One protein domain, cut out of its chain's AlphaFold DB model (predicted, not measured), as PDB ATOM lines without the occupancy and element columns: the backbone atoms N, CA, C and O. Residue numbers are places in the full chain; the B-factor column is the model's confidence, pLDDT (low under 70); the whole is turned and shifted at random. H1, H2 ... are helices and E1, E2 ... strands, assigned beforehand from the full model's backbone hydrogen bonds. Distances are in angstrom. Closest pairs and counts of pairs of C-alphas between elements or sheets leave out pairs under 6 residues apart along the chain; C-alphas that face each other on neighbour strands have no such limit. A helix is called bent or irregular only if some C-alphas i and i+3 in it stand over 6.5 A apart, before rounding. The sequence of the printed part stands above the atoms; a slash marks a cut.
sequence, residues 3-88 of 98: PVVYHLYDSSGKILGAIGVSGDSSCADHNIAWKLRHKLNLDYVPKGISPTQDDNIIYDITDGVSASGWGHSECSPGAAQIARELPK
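AT A GLANCE: This is residues 3 to 88 of the 98 residues of an uncharacterized protein of Candidatus Brocadiaceae bacterium S225 (UniProt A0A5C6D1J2). A two-stranded hairpin, E1 and E2, is covered on one face by helix H1, and H2 packs beside H1 away from the hairpin. A long stretch with no named element, residues 40 to 76, loops widely from H1 to H2, with a small turn at residues 61 to 66 near one end of the long axis and the turn between E1 and E2 at the other. The printed part has 86 residues, with E1, E2, H1 and H2 in that order; the sheet, E1 - E2, is antiparallel. The class is mixed, helices and strands, though under half of the residues, 39, are in named elements. The whole is compact, with a radius of gyration of the C-alphas of 13.0 A, yet elongated, spanning 41 by 27 by 22 A.

IN THESE COORDINATES: E1, residues 4 to 9, begins with C-alpha 4 at (11.458, -23.995, -10.117) and is 16.6 A long. E2, residues 15 to 21, is 17.8 A long. H1, residues 26 to 39, is 19.7 A long. H2, residues 77 to 88, is 18.0 A long and ends with C-alpha 88 at (24.060, -39.274, -19.635); it is irregular, with C-alphas 84 and 87 7.2 A apart.

HOW THE PARTS SIT: E1 and E2 form a hairpin, antiparallel at 153 degrees; N 6 and O 19, 2.9 A apart, are within hydrogen-bond range. The closest C-alphas of E2 and H1, those of Val 21 and Asp 29, are 5.5 A apart. H1 and H2 touch, closest at the C-alphas of Ala 28 and Ala 79, 5.5 A apart. They run the same way at a shallow tilt of 28 degrees. H2 is apart from E1 and E2. Every O i to N i+4 pair is within hydrogen-bond range in H1, and 6 of 8 in H2.

THE WHOLE: The C-alphas farthest apart, those of Ser 12 and Asp 63, are 41.2 A apart. The link from H1 to H2, 37 residues, is long; residues 61 to 62 pair with 65 to 66 in it, antiparallel. The printed part has no cut, and no printed residue has a pLDDT under 70.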
ATOM      1  N   PRO A   3       7.539 -22.465  -7.568       82.62
ATOM      2  CA  PRO A   3       7.972 -23.092  -8.815       82.62
ATOM      3  C   PRO A   3       9.487 -22.998  -9.015       82.62
ATOM      4  O   PRO A   3      10.091 -21.966  -8.713       82.62
ATOM      5  N   VAL A   4      10.081 -24.039  -9.604       90.38
ATOM      6  CA  VAL A   4      11.458 -23.995 -10.117       90.38
ATOM      7  C   VAL A   4      11.420 -23.596 -11.594       90.38
ATOM      8  O   VAL A   4      10.635 -24.152 -12.365       90.38
ATOM      9  N   VAL A   5      12.225 -22.604 -11.983       94.81
ATOM     10  CA  VAL A   5      12.170 -21.966 -13.310       94.81
ATOM     11  C   VAL A   5      13.449 -22.230 -14.100       94.81
ATOM     12  O   VAL A   5      14.546 -22.014 -13.595       94.81
ATOM     13  N   TYR A   6      13.295 -22.635 -15.363       95.44
ATOM     14  CA  TYR A   6      14.388 -22.978 -16.275       95.44
ATOM     15  C   TYR A   6      14.272 -22.217 -17.587       95.44
ATOM     16  O   TYR A   6      13.202 -22.173 -18.192       95.44
ATOM     17  N   HIS A   7      15.384 -21.669 -18.067       96.12
ATOM     18  CA  HIS A   7      15.444 -21.020 -19.373       96.12
ATOM     19  C   HIS A   7      15.349 -22.039 -20.519       96.12
ATOM     20  O   HIS A   7      15.827 -23.174 -20.410       96.12
ATOM     21  N   LEU A   8      14.737 -21.607 -21.622       97.44
ATOM     22  CA  LEU A   8      14.597 -22.352 -22.872       97.44
ATOM     23  C   LEU A   8      15.489 -21.714 -23.938       97.44
ATOM     24  O   LEU A   8      15.330 -20.524 -24.230       97.44
ATOM     25  N   TYR A   9      16.391 -22.498 -24.521       97.19
ATOM     26  CA  TYR A   9      17.355 -22.041 -25.524       97.19
ATOM     27  C   TYR A   9      17.146 -22.773 -26.845       97.19
ATOM     28  O   TYR A   9      16.999 -23.989 -26.844       97.19
ATOM     29  N   ASP A  10      17.161 -22.055 -27.965       96.31
ATOM     30  CA  ASP A  10      17.159 -22.669 -29.300       96.31
ATOM     31  C   ASP A  10      18.556 -23.143 -29.741       96.31
ATOM     32  O   ASP A  10      19.550 -22.921 -29.048       96.31
ATOM     33  N   SER A  11      18.657 -23.760 -30.925       96.31
ATOM     34  CA  SER A  11      19.929 -24.272 -31.460       96.31
ATOM     35  C   SER A  11      20.986 -23.196 -31.717       96.31
ATOM     36  O   SER A  11      22.181 -23.500 -31.756       96.31
ATOM     37  N   SER A  12      20.576 -21.927 -31.819       94.81
ATOM     38  CA  SER A  12      21.470 -20.771 -31.913       94.81
ATOM     39  C   SER A  12      21.959 -20.277 -30.542       94.81
ATOM     40  O   SER A  12      22.758 -19.336 -30.467       94.81
ATOM     41  N   GLY A  13      21.517 -20.909 -29.451       93.31
ATOM     42  CA  GLY A  13      21.799 -20.515 -28.072       93.31
ATOM     43  C   GLY A  13      21.036 -19.266 -27.630       93.31
ATOM     44  O   GLY A  13      21.433 -18.623 -26.657       93.31
ATOM     45  N   LYS A  14      19.972 -18.874 -28.340       95.00
ATOM     46  CA  LYS A  14      19.145 -17.718 -27.981       95.00
ATOM     47  C   LYS A  14      18.077 -18.132 -26.973       95.00
ATOM     48  O   LYS A  14      17.398 -19.138 -27.157       95.00
ATOM     49  N   ILE A  15      17.891 -17.313 -25.936       95.56
ATOM     50  CA  ILE A  15      16.795 -17.479 -24.973       95.56
ATOM     51  C   ILE A  15      15.467 -17.184 -25.675       95.56
ATOM     52  O   ILE A  15      15.252 -16.075 -26.170       95.56
ATOM     53  N   LEU A  16      14.572 -18.168 -25.684       97.12
ATOM     54  CA  LEU A  16      13.205 -18.028 -26.189       97.12
ATOM     55  C   LEU A  16      12.201 -17.689 -25.081       97.12
ATOM     56  O   LEU A  16      11.149 -17.117 -25.350       97.12
ATOM     57  N   GLY A  17      12.518 -18.054 -23.841       97.38
ATOM     58  CA  GLY A  17      11.647 -17.881 -22.686       97.38
ATOM     59  C   GLY A  17      12.079 -18.772 -21.528       97.38
ATOM     60  O   GLY A  17      13.255 -19.125 -21.410       97.38
ATOM     61  N   ALA A  18      11.121 -19.152 -20.685       97.00
ATOM     62  CA  ALA A  18      11.351 -20.033 -19.551       97.00
ATOM     63  C   ALA A  18      10.151 -20.952 -19.291       97.00
ATOM     64  O   ALA A  18       9.022 -20.647 -19.680       97.00
ATOM     65  N   ILE A  19      10.403 -22.062 -18.602       96.69
ATOM     66  CA  ILE A  19       9.388 -22.971 -18.076       96.69
ATOM     67  C   ILE A  19       9.477 -23.018 -16.552       96.69
ATOM     68  O   ILE A  19      10.564 -23.152 -15.999       96.69
ATOM     69  N   GLY A  20       8.329 -22.913 -15.884       96.69
ATOM     70  CA  GLY A  20       8.196 -23.148 -14.449       96.69
ATOM     71  C   GLY A  20       7.501 -24.479 -14.188       96.69
ATOM     72  O   GLY A  20       6.447 -24.734 -14.769       96.69
ATOM     73  N   VAL A  21       8.072 -25.311 -13.318       96.56
ATOM     74  CA  VAL A  21       7.464 -26.571 -12.859       96.56
ATOM     75  C   VAL A  21       7.268 -26.495 -11.345       96.56
ATOM     76  O   VAL A  21       8.118 -25.966 -10.629       96.56
ATOM     77  N   SER A  22       6.106 -26.944 -10.875       96.00
ATOM     78  CA  SER A  22       5.717 -26.966  -9.463       96.00
ATOM     79  C   SER A  22       4.691 -28.072  -9.259       96.00
ATOM     80  O   SER A  22       3.732 -28.155 -10.033       96.00
ATOM     81  N   GLY A  23       4.850 -28.887  -8.223       94.25
ATOM     82  CA  GLY A  23       3.842 -29.883  -7.847       94.25
ATOM     83  C   GLY A  23       4.345 -31.001  -6.939       94.25
ATOM     84  O   GLY A  23       3.525 -31.635  -6.277       94.25
ATOM     85  N   ASP A  24       5.660 -31.219  -6.874       94.38
ATOM     86  CA  ASP A  24       6.301 -32.195  -5.988       94.38
ATOM     87  C   ASP A  24       7.413 -31.506  -5.162       94.38
ATOM     88  O   ASP A  24       7.226 -30.434  -4.584       94.38
ATOM     89  N   SER A  25       8.582 -32.125  -5.068       94.94
ATOM     90  CA  SER A  25       9.814 -31.558  -4.548       94.94
ATOM     91  C   SER A  25      10.564 -30.812  -5.651       94.94
ATOM     92  O   SER A  25      10.519 -31.206  -6.817       94.94
ATOM     93  N   SER A  26      11.354 -29.796  -5.288       94.94
ATOM     94  CA  SER A  26      12.190 -29.068  -6.257       94.94
ATOM     95  C   SER A  26      13.121 -29.998  -7.049       94.94
ATOM     96  O   SER A  26      13.358 -29.775  -8.233       94.94
ATOM     97  N   CYS A  27      13.596 -31.084  -6.427       96.44
ATOM     98  CA  CYS A  27      14.406 -32.106  -7.086       96.44
ATOM     99  C   CYS A  27      13.632 -32.872  -8.174       96.44
ATOM    100  O   CYS A  27      14.176 -33.160  -9.241       96.44
ATOM    101  N   ALA A  28      12.371 -33.230  -7.921       97.00
ATOM    102  CA  ALA A  28      11.540 -33.903  -8.915       97.00
ATOM    103  C   ALA A  28      11.115 -32.943 -10.033       97.00
ATOM    104  O   ALA A  28      11.207 -33.299 -11.209       97.00
ATOM    105  N   ASP A  29      10.736 -31.716  -9.678       97.19
ATOM    106  CA  ASP A  29      10.364 -30.669 -10.631       97.19
ATOM    107  C   ASP A  29      11.534 -30.329 -11.569       97.19
ATOM    108  O   ASP A  29      11.335 -30.203 -12.781       97.19
ATOM    109  N   HIS A  30      12.771 -30.309 -11.056       96.88
ATOM    110  CA  HIS A  30      13.992 -30.215 -11.865       96.88
ATOM    111  C   HIS A  30      14.118 -31.347 -12.876       96.88
ATOM    112  O   HIS A  30      14.323 -31.105 -14.066       96.88
ATOM    113  N   ASN A  31      13.955 -32.591 -12.423       97.94
ATOM    114  CA  ASN A  31      14.049 -33.761 -13.293       97.94
ATOM    115  C   ASN A  31      13.002 -33.724 -14.416       97.94
ATOM    116  O   ASN A  31      13.290 -34.121 -15.549       97.94
ATOM    117  N   ILE A  32      11.792 -33.247 -14.117       98.00
ATOM    118  CA  ILE A  32      10.717 -33.073 -15.099       98.00
ATOM    119  C   ILE A  32      11.080 -31.967 -16.090       98.00
ATOM    120  O   ILE A  32      11.030 -32.199 -17.301       98.00
ATOM    121  N   ALA A  33      11.483 -30.792 -15.601       97.88
ATOM    122  CA  ALA A  33      11.865 -29.664 -16.444       97.88
ATOM    123  C   ALA A  33      13.028 -30.025 -17.376       97.88
ATOM    124  O   ALA A  33      12.967 -29.742 -18.571       97.88
ATOM    125  N   TRP A  34      14.050 -30.718 -16.871       97.94
ATOM    126  CA  TRP A  34      15.171 -31.211 -17.669       97.94
ATOM    127  C   TRP A  34      14.710 -32.096 -18.829       97.94
ATOM    128  O   TRP A  34      14.997 -31.812 -19.992       97.94
ATOM    129  N   LYS A  35      13.949 -33.155 -18.525       98.19
ATOM    130  CA  LYS A  35      13.461 -34.102 -19.539       98.19
ATOM    131  C   LYS A  35      12.555 -33.422 -20.560       98.19
ATOM    132  O   LYS A  35      12.610 -33.753 -21.744       98.19
ATOM    133  N   LEU A  36      11.741 -32.465 -20.123       98.00
ATOM    134  CA  LEU A  36      10.868 -31.705 -21.007       98.00
ATOM    135  C   LEU A  36      11.664 -30.786 -21.941       98.00
ATOM    136  O   LEU A  36      11.434 -30.831 -23.150       98.00
ATOM    137  N   ARG A  37      12.638 -30.023 -21.425       97.75
ATOM    138  CA  ARG A  37      13.545 -29.206 -22.255       97.75
ATOM    139  C   ARG A  37      14.254 -30.059 -23.300       97.75
ATOM    140  O   ARG A  37      14.262 -29.698 -24.476       97.75
ATOM    141  N   HIS A  38      14.750 -31.227 -22.895       97.88
ATOM    142  CA  HIS A  38      15.404 -32.165 -23.800       97.88
ATOM    143  C   HIS A  38      14.462 -32.692 -24.892       97.88
ATOM    144  O   HIS A  38      14.851 -32.755 -26.060       97.88
ATOM    145  N   LYS A  39      13.215 -33.038 -24.541       98.25
ATOM    146  CA  LYS A  39      12.198 -33.532 -25.487       98.25
ATOM    147  C   LYS A  39      11.747 -32.466 -26.487       98.25
ATOM    148  O   LYS A  39      11.395 -32.802 -27.613       98.25
ATOM    149  N   LEU A  40      11.748 -31.199 -26.078       97.56
ATOM    150  CA  LEU A  40      11.381 -30.066 -26.929       97.56
ATOM    151  C   LEU A  40      12.550 -29.538 -27.775       97.56
ATOM    152  O   LEU A  40      12.335 -28.631 -28.570       97.56
ATOM    153  N   ASN A  41      13.759 -30.098 -27.633       97.38
ATOM    154  CA  ASN A  41      14.991 -29.564 -28.223       97.38
ATOM    155  C   ASN A  41      15.245 -28.099 -27.814       97.38
ATOM    156  O   ASN A  41      15.593 -27.273 -28.655       97.38
ATOM    157  N   LEU A  42      15.026 -27.770 -26.536       97.50
ATOM    158  CA  LEU A  42      15.192 -26.418 -25.976       97.50
ATOM    159  C   LEU A  42      16.249 -26.347 -24.859       97.50
ATOM    160  O   LEU A  42      16.264 -25.427 -24.039       97.50
ATOM    161  N   ASP A  43      17.111 -27.354 -24.795       96.62
ATOM    162  CA  ASP A  43      18.155 -27.583 -23.794       96.62
ATOM    163  C   ASP A  43      19.552 -27.181 -24.296       96.62
ATOM    164  O   ASP A  43      20.554 -27.748 -23.864       96.62
ATOM    165  N   TYR A  44      19.635 -26.187 -25.186       96.19
ATOM    166  CA  TYR A  44      20.896 -25.581 -25.639       96.19
ATOM    167  C   TYR A  44      21.471 -24.611 -24.590       96.19
ATOM    168  O   TYR A  44      21.801 -23.458 -24.881       96.19
ATOM    169  N   VAL A  45      21.521 -25.064 -23.334       91.44
ATOM    170  CA  VAL A  45      21.919 -24.260 -22.176       91.44
ATOM    171  C   VAL A  45      23.403 -23.881 -22.306       91.44
ATOM    172  O   VAL A  45      24.232 -24.744 -22.607       91.44
ATOM    173  N   PRO A  46      23.780 -22.605 -22.089       87.56
ATOM    174  CA  PRO A  46      25.180 -22.207 -21.984       87.56
ATOM    175  C   PRO A  46      25.892 -22.992 -20.881       87.56
ATOM    176  O   PRO A  46      25.251 -23.457 -19.943       87.56
ATOM    177  N   LYS A  47      27.223 -23.098 -20.964       86.38
ATOM    178  CA  LYS A  47      28.021 -23.838 -19.977       86.38
ATOM    179  C   LYS A  47      27.664 -23.418 -18.548       86.38
ATOM    180  O   LYS A  47      27.933 -22.281 -18.159       86.38
ATOM    181  N   GLY A  48      27.042 -24.334 -17.813       85.50
ATOM    182  CA  GLY A  48      26.587 -24.107 -16.449       85.50
ATOM    183  C   GLY A  48      27.655 -24.454 -15.411       85.50
ATOM    184  O   GLY A  48      28.784 -24.814 -15.749       85.50
ATOM    185  N   ILE A  49      27.295 -24.295 -14.138       90.25
ATOM    186  CA  ILE A  49      28.214 -24.422 -12.998       90.25
ATOM    187  C   ILE A  49      28.432 -25.872 -12.545       90.25
ATOM    188  O   ILE A  49      29.338 -26.142 -11.757       90.25
ATOM    189  N   SER A  50      27.617 -26.816 -13.024       91.50
ATOM    190  CA  SER A  50      27.771 -28.217 -12.648       91.50
ATOM    191  C   SER A  50      29.118 -28.785 -13.132       91.50
ATOM    192  O   SER A  50      29.700 -28.289 -14.104       91.50
ATOM    193  N   PRO A  51      29.619 -29.875 -12.521       90.75
ATOM    194  CA  PRO A  51      30.822 -30.557 -13.002       90.75
ATOM    195  C   PRO A  51      30.735 -31.014 -14.468       90.75
ATOM    196  O   PRO A  51      31.758 -31.136 -15.142       90.75
ATOM    197  N   THR A  52      29.522 -31.245 -14.979       92.19
ATOM    198  CA  THR A  52      29.249 -31.603 -16.377       92.19
ATOM    199  C   THR A  52      29.102 -30.385 -17.299       92.19
ATOM    200  O   THR A  52      28.819 -30.553 -18.482       92.19
ATOM    201  N   GLN A  53      29.383 -29.173 -16.802       91.94
ATOM    202  CA  GLN A  53      29.239 -27.889 -17.506       91.94
ATOM    203  C   GLN A  53      27.803 -27.626 -17.982       91.94
ATOM    204  O   GLN A  53      27.586 -27.026 -19.035       91.94
ATOM    205  N   ASP A  54      26.819 -28.043 -17.191       93.94
ATOM    206  CA  ASP A  54      25.389 -27.835 -17.420       93.94
ATOM    207  C   ASP A  54      24.715 -27.216 -16.177       93.94
ATOM    208  O   ASP A  54      25.383 -26.793 -15.228       93.94
ATOM    209  N   ASP A  55      23.387 -27.109 -16.200       93.81
ATOM    210  CA  ASP A  55      22.577 -26.554 -15.112       93.81
ATOM    211  C   ASP A  55      21.916 -27.630 -14.234       93.81
ATOM    212  O   ASP A  55      20.865 -27.396 -13.636       93.81
ATOM    213  N   ASN A  56      22.507 -28.826 -14.160       96.12
ATOM    214  CA  ASN A  56      21.976 -29.915 -13.351       96.12
ATOM    215  C   ASN A  56      22.173 -29.672 -11.846       96.12
ATOM    216  O   ASN A  56      23.088 -28.960 -11.426       96.12
ATOM    217  N   ILE A  57      21.337 -30.308 -11.019       95.50
ATOM    218  CA  ILE A  57      21.453 -30.209  -9.563       95.50
ATOM    219  C   ILE A  57      22.758 -30.856  -9.091       95.50
ATOM    220  O   ILE A  57      23.078 -31.993  -9.442       95.50
ATOM    221  N   ILE A  58      23.468 -30.141  -8.219       96.38
ATOM    222  CA  ILE A  58      24.643 -30.635  -7.508       96.38
ATOM    223  C   ILE A  58      24.208 -31.101  -6.114       96.38
ATOM    224  O   ILE A  58      23.626 -30.333  -5.351       96.38
ATOM    225  N   TYR A  59      24.513 -32.353  -5.772       95.94
ATOM    226  CA  TYR A  59      24.318 -32.907  -4.428       95.94
ATOM    227  C   TYR A  59      25.681 -33.131  -3.776       95.94
ATOM    228  O   TYR A  59      26.244 -34.220  -3.863       95.94
ATOM    229  N   ASP A  60      26.232 -32.083  -3.170       95.69
ATOM    230  CA  ASP A  60      27.565 -32.093  -2.549       95.69
ATOM    231  C   ASP A  60      27.576 -31.498  -1.131       95.69
ATOM    232  O   ASP A  60      28.632 -31.142  -0.607       95.69
ATOM    233  N   ILE A  61      26.399 -31.372  -0.514       96.81
ATOM    234  CA  ILE A  61      26.276 -30.904   0.863       96.81
ATOM    235  C   ILE A  61      26.718 -32.023   1.805       96.81
ATOM    236  O   ILE A  61      26.096 -33.083   1.850       96.81
ATOM    237  N   THR A  62      27.759 -31.761   2.588       95.56
ATOM    238  CA  THR A  62      28.217 -32.610   3.697       95.56
ATOM    239  C   THR A  62      28.272 -31.752   4.956       95.56
ATOM    240  O   THR A  62      28.767 -30.630   4.906       95.56
ATOM    241  N   ASP A  63      27.699 -32.233   6.062       94.81
ATOM    242  CA  ASP A  63      27.633 -31.510   7.345       94.81
ATOM    243  C   ASP A  63      27.112 -30.063   7.227       94.81
ATOM    244  O   ASP A  63      27.577 -29.136   7.887       94.81
ATOM    245  N   GLY A  64      26.121 -29.864   6.350       94.12
ATOM    246  CA  GLY A  64      25.484 -28.566   6.116       94.12
ATOM    247  C   GLY A  64      26.259 -27.613   5.202       94.12
ATOM    248  O   GLY A  64      25.803 -26.491   4.991       94.12
ATOM    249  N   VAL A  65      27.387 -28.039   4.623       96.62
ATOM    250  CA  VAL A  65      28.227 -27.212   3.744       96.62
ATOM    251  C   VAL A  65      28.326 -27.834   2.351       96.62
ATOM    252  O   VAL A  65      28.668 -29.004   2.212       96.62
ATOM    253  N   SER A  66      28.045 -27.045   1.309       96.69
ATOM    254  CA  SER A  66      28.294 -27.432  -0.087       96.69
ATOM    255  C   SER A  66      29.751 -27.169  -0.461       96.69
ATOM    256  O   SER A  66      30.216 -26.034  -0.355       96.69
ATOM    257  N   ALA A  67      30.456 -28.193  -0.948       95.31
ATOM    258  CA  ALA A  67      31.846 -28.063  -1.386       95.31
ATOM    259  C   ALA A  67      32.013 -27.111  -2.589       95.31
ATOM    260  O   ALA A  67      32.983 -26.357  -2.654       95.31
ATOM    261  N   SER A  68      31.066 -27.122  -3.529       93.88
ATOM    262  CA  SER A  68      31.036 -26.230  -4.697       93.88
ATOM    263  C   SER A  68      30.463 -24.845  -4.397       93.88
ATOM    264  O   SER A  68      30.657 -23.923  -5.187       93.88
ATOM    265  N   GLY A  69      29.730 -24.696  -3.290       95.62
ATOM    266  CA  GLY A  69      28.924 -23.511  -2.986       95.62
ATOM    267  C   GLY A  69      27.574 -23.457  -3.718       95.62
ATOM    268  O   GLY A  69      26.831 -22.498  -3.526       95.62
ATOM    269  N   TRP A  70      27.240 -24.475  -4.521       95.12
ATOM    270  CA  TRP A  70      26.021 -24.554  -5.346       95.12
ATOM    271  C   TRP A  70      25.144 -25.775  -5.032       95.12
ATOM    272  O   TRP A  70      24.179 -26.061  -5.741       95.12
ATOM    273  N   GLY A  71      25.484 -26.511  -3.977       95.31
ATOM    274  CA  GLY A  71      24.791 -27.716  -3.558       95.31
ATOM    275  C   GLY A  71      23.337 -27.464  -3.189       95.31
ATOM    276  O   GLY A  71      23.013 -26.524  -2.462       95.31
ATOM    277  N   HIS A  72      22.461 -28.353  -3.642       95.12
ATOM    278  CA  HIS A  72      21.068 -28.416  -3.223       95.12
ATOM    279  C   HIS A  72      20.886 -29.573  -2.233       95.12
ATOM    280  O   HIS A  72      21.480 -30.640  -2.384       95.12
ATOM    281  N   SER A  73      20.033 -29.386  -1.222       94.75
ATOM    282  CA  SER A  73      19.691 -30.468  -0.287       94.75
ATOM    283  C   SER A  73      18.981 -31.612  -1.014       94.75
ATOM    284  O   SER A  73      18.116 -31.382  -1.862       94.75
ATOM    285  N   GLU A  74      19.328 -32.856  -0.706       94.94
ATOM    286  CA  GLU A  74      18.668 -34.004  -1.325       94.94
ATOM    287  C   GLU A  74      17.207 -34.108  -0.853       94.94
ATOM    288  O   GLU A  74      16.941 -34.216   0.340       94.94
ATOM    289  N   CYS A  75      16.252 -34.065  -1.792       95.12
ATOM    290  CA  CYS A  75      14.826 -34.197  -1.470       95.12
ATOM    291  C   CYS A  75      14.412 -35.666  -1.279       95.12
ATOM    292  O   CYS A  75      13.578 -35.978  -0.434       95.12
ATOM    293  N   SER A  76      14.962 -36.568  -2.101       96.00
ATOM    294  CA  SER A  76      14.785 -38.017  -1.991       96.00
ATOM    295  C   SER A  76      15.889 -38.771  -2.753       96.00
ATOM    296  O   SER A  76      16.375 -38.256  -3.769       96.00
ATOM    297  N   PRO A  77      16.216 -40.019  -2.354       96.62
ATOM    298  CA  PRO A  77      17.216 -40.836  -3.048       96.62
ATOM    299  C   PRO A  77      16.892 -41.077  -4.522       96.62
ATOM    300  O   PRO A  77      17.773 -41.014  -5.382       96.62
ATOM    301  N   GLY A  78      15.612 -41.307  -4.832       97.25
ATOM    302  CA  GLY A  78      15.154 -41.549  -6.199       97.25
ATOM    303  C   GLY A  78      15.313 -40.319  -7.094       97.25
ATOM    304  O   GLY A  78      15.838 -40.430  -8.203       97.25
ATOM    305  N   ALA A  79      14.920 -39.134  -6.614       97.19
ATOM    306  CA  ALA A  79      15.064 -37.904  -7.389       97.19
ATOM    307  C   ALA A  79      16.541 -37.562  -7.633       97.19
ATOM    308  O   ALA A  79      16.904 -37.200  -8.754       97.19
ATOM    309  N   ALA A  80      17.395 -37.741  -6.625       97.12
ATOM    310  CA  ALA A  80      18.820 -37.469  -6.751       97.12
ATOM    311  C   ALA A  80      19.536 -38.465  -7.670       97.12
ATOM    312  O   ALA A  80      20.407 -38.075  -8.447       97.12
ATOM    313  N   GLN A  81      19.150 -39.745  -7.644       97.94
ATOM    314  CA  GLN A  81      19.667 -40.733  -8.590       97.94
ATOM    315  C   GLN A  81      19.300 -40.376 -10.032       97.94
ATOM    316  O   GLN A  81      20.171 -40.405 -10.898       97.94
ATOM    317  N   ILE A  82      18.041 -40.004 -10.291       98.31
ATOM    318  CA  ILE A  82      17.610 -39.573 -11.627       98.31
ATOM    319  C   ILE A  82      18.435 -38.367 -12.076       98.31
ATOM    320  O   ILE A  82      18.979 -38.402 -13.175       98.31
ATOM    321  N   ALA A  83      18.565 -37.350 -11.221       97.44
ATOM    322  CA  ALA A  83      19.318 -36.139 -11.523       97.44
ATOM    323  C   ALA A  83      20.779 -36.443 -11.890       97.44
ATOM    324  O   ALA A  83      21.250 -35.994 -12.931       97.44
ATOM    325  N   ARG A  84      21.481 -37.279 -11.112       96.69
ATOM    326  CA  ARG A  84      22.873 -37.687 -11.396       96.69
ATOM    327  C   ARG A  84      23.046 -38.362 -12.763       96.69
ATOM    328  O   ARG A  84      24.107 -38.246 -13.372       96.69
ATOM    329  N   GLU A  85      22.010 -39.027 -13.269       97.94
ATOM    330  CA  GLU A  85      22.028 -39.716 -14.566       97.94
ATOM    331  C   GLU A  85      21.495 -38.861 -15.733       97.94
ATOM    332  O   GLU A  85      21.592 -39.276 -16.894       97.94
ATOM    333  N   LEU A  86      20.956 -37.662 -15.478       97.88
ATOM    334  CA  LEU A  86      20.426 -36.781 -16.528       97.88
ATOM    335  C   LEU A  86      21.464 -36.417 -17.599       97.88
ATOM    336  O   LEU A  86      21.132 -36.580 -18.773       97.88
ATOM    337  N   PRO A  87      22.716 -36.035 -17.274       96.31
ATOM    338  CA  PRO A  87      23.697 -35.669 -18.299       96.31
ATOM    339  C   PRO A  87      24.067 -36.831 -19.228       96.31
ATOM    340  O   PRO A  87      24.537 -36.605 -20.337       96.31
ATOM    341  N   LYS A  88      23.842 -38.082 -18.801       97.31
ATOM    342  CA  LYS A  88      24.060 -39.274 -19.635       97.31
ATOM    343  C   LYS A  88      22.818 -39.648 -20.443       97.31
ATOM    344  O   LYS A  88      22.927 -40.010 -21.607       97.31
TER     345      LYS A  88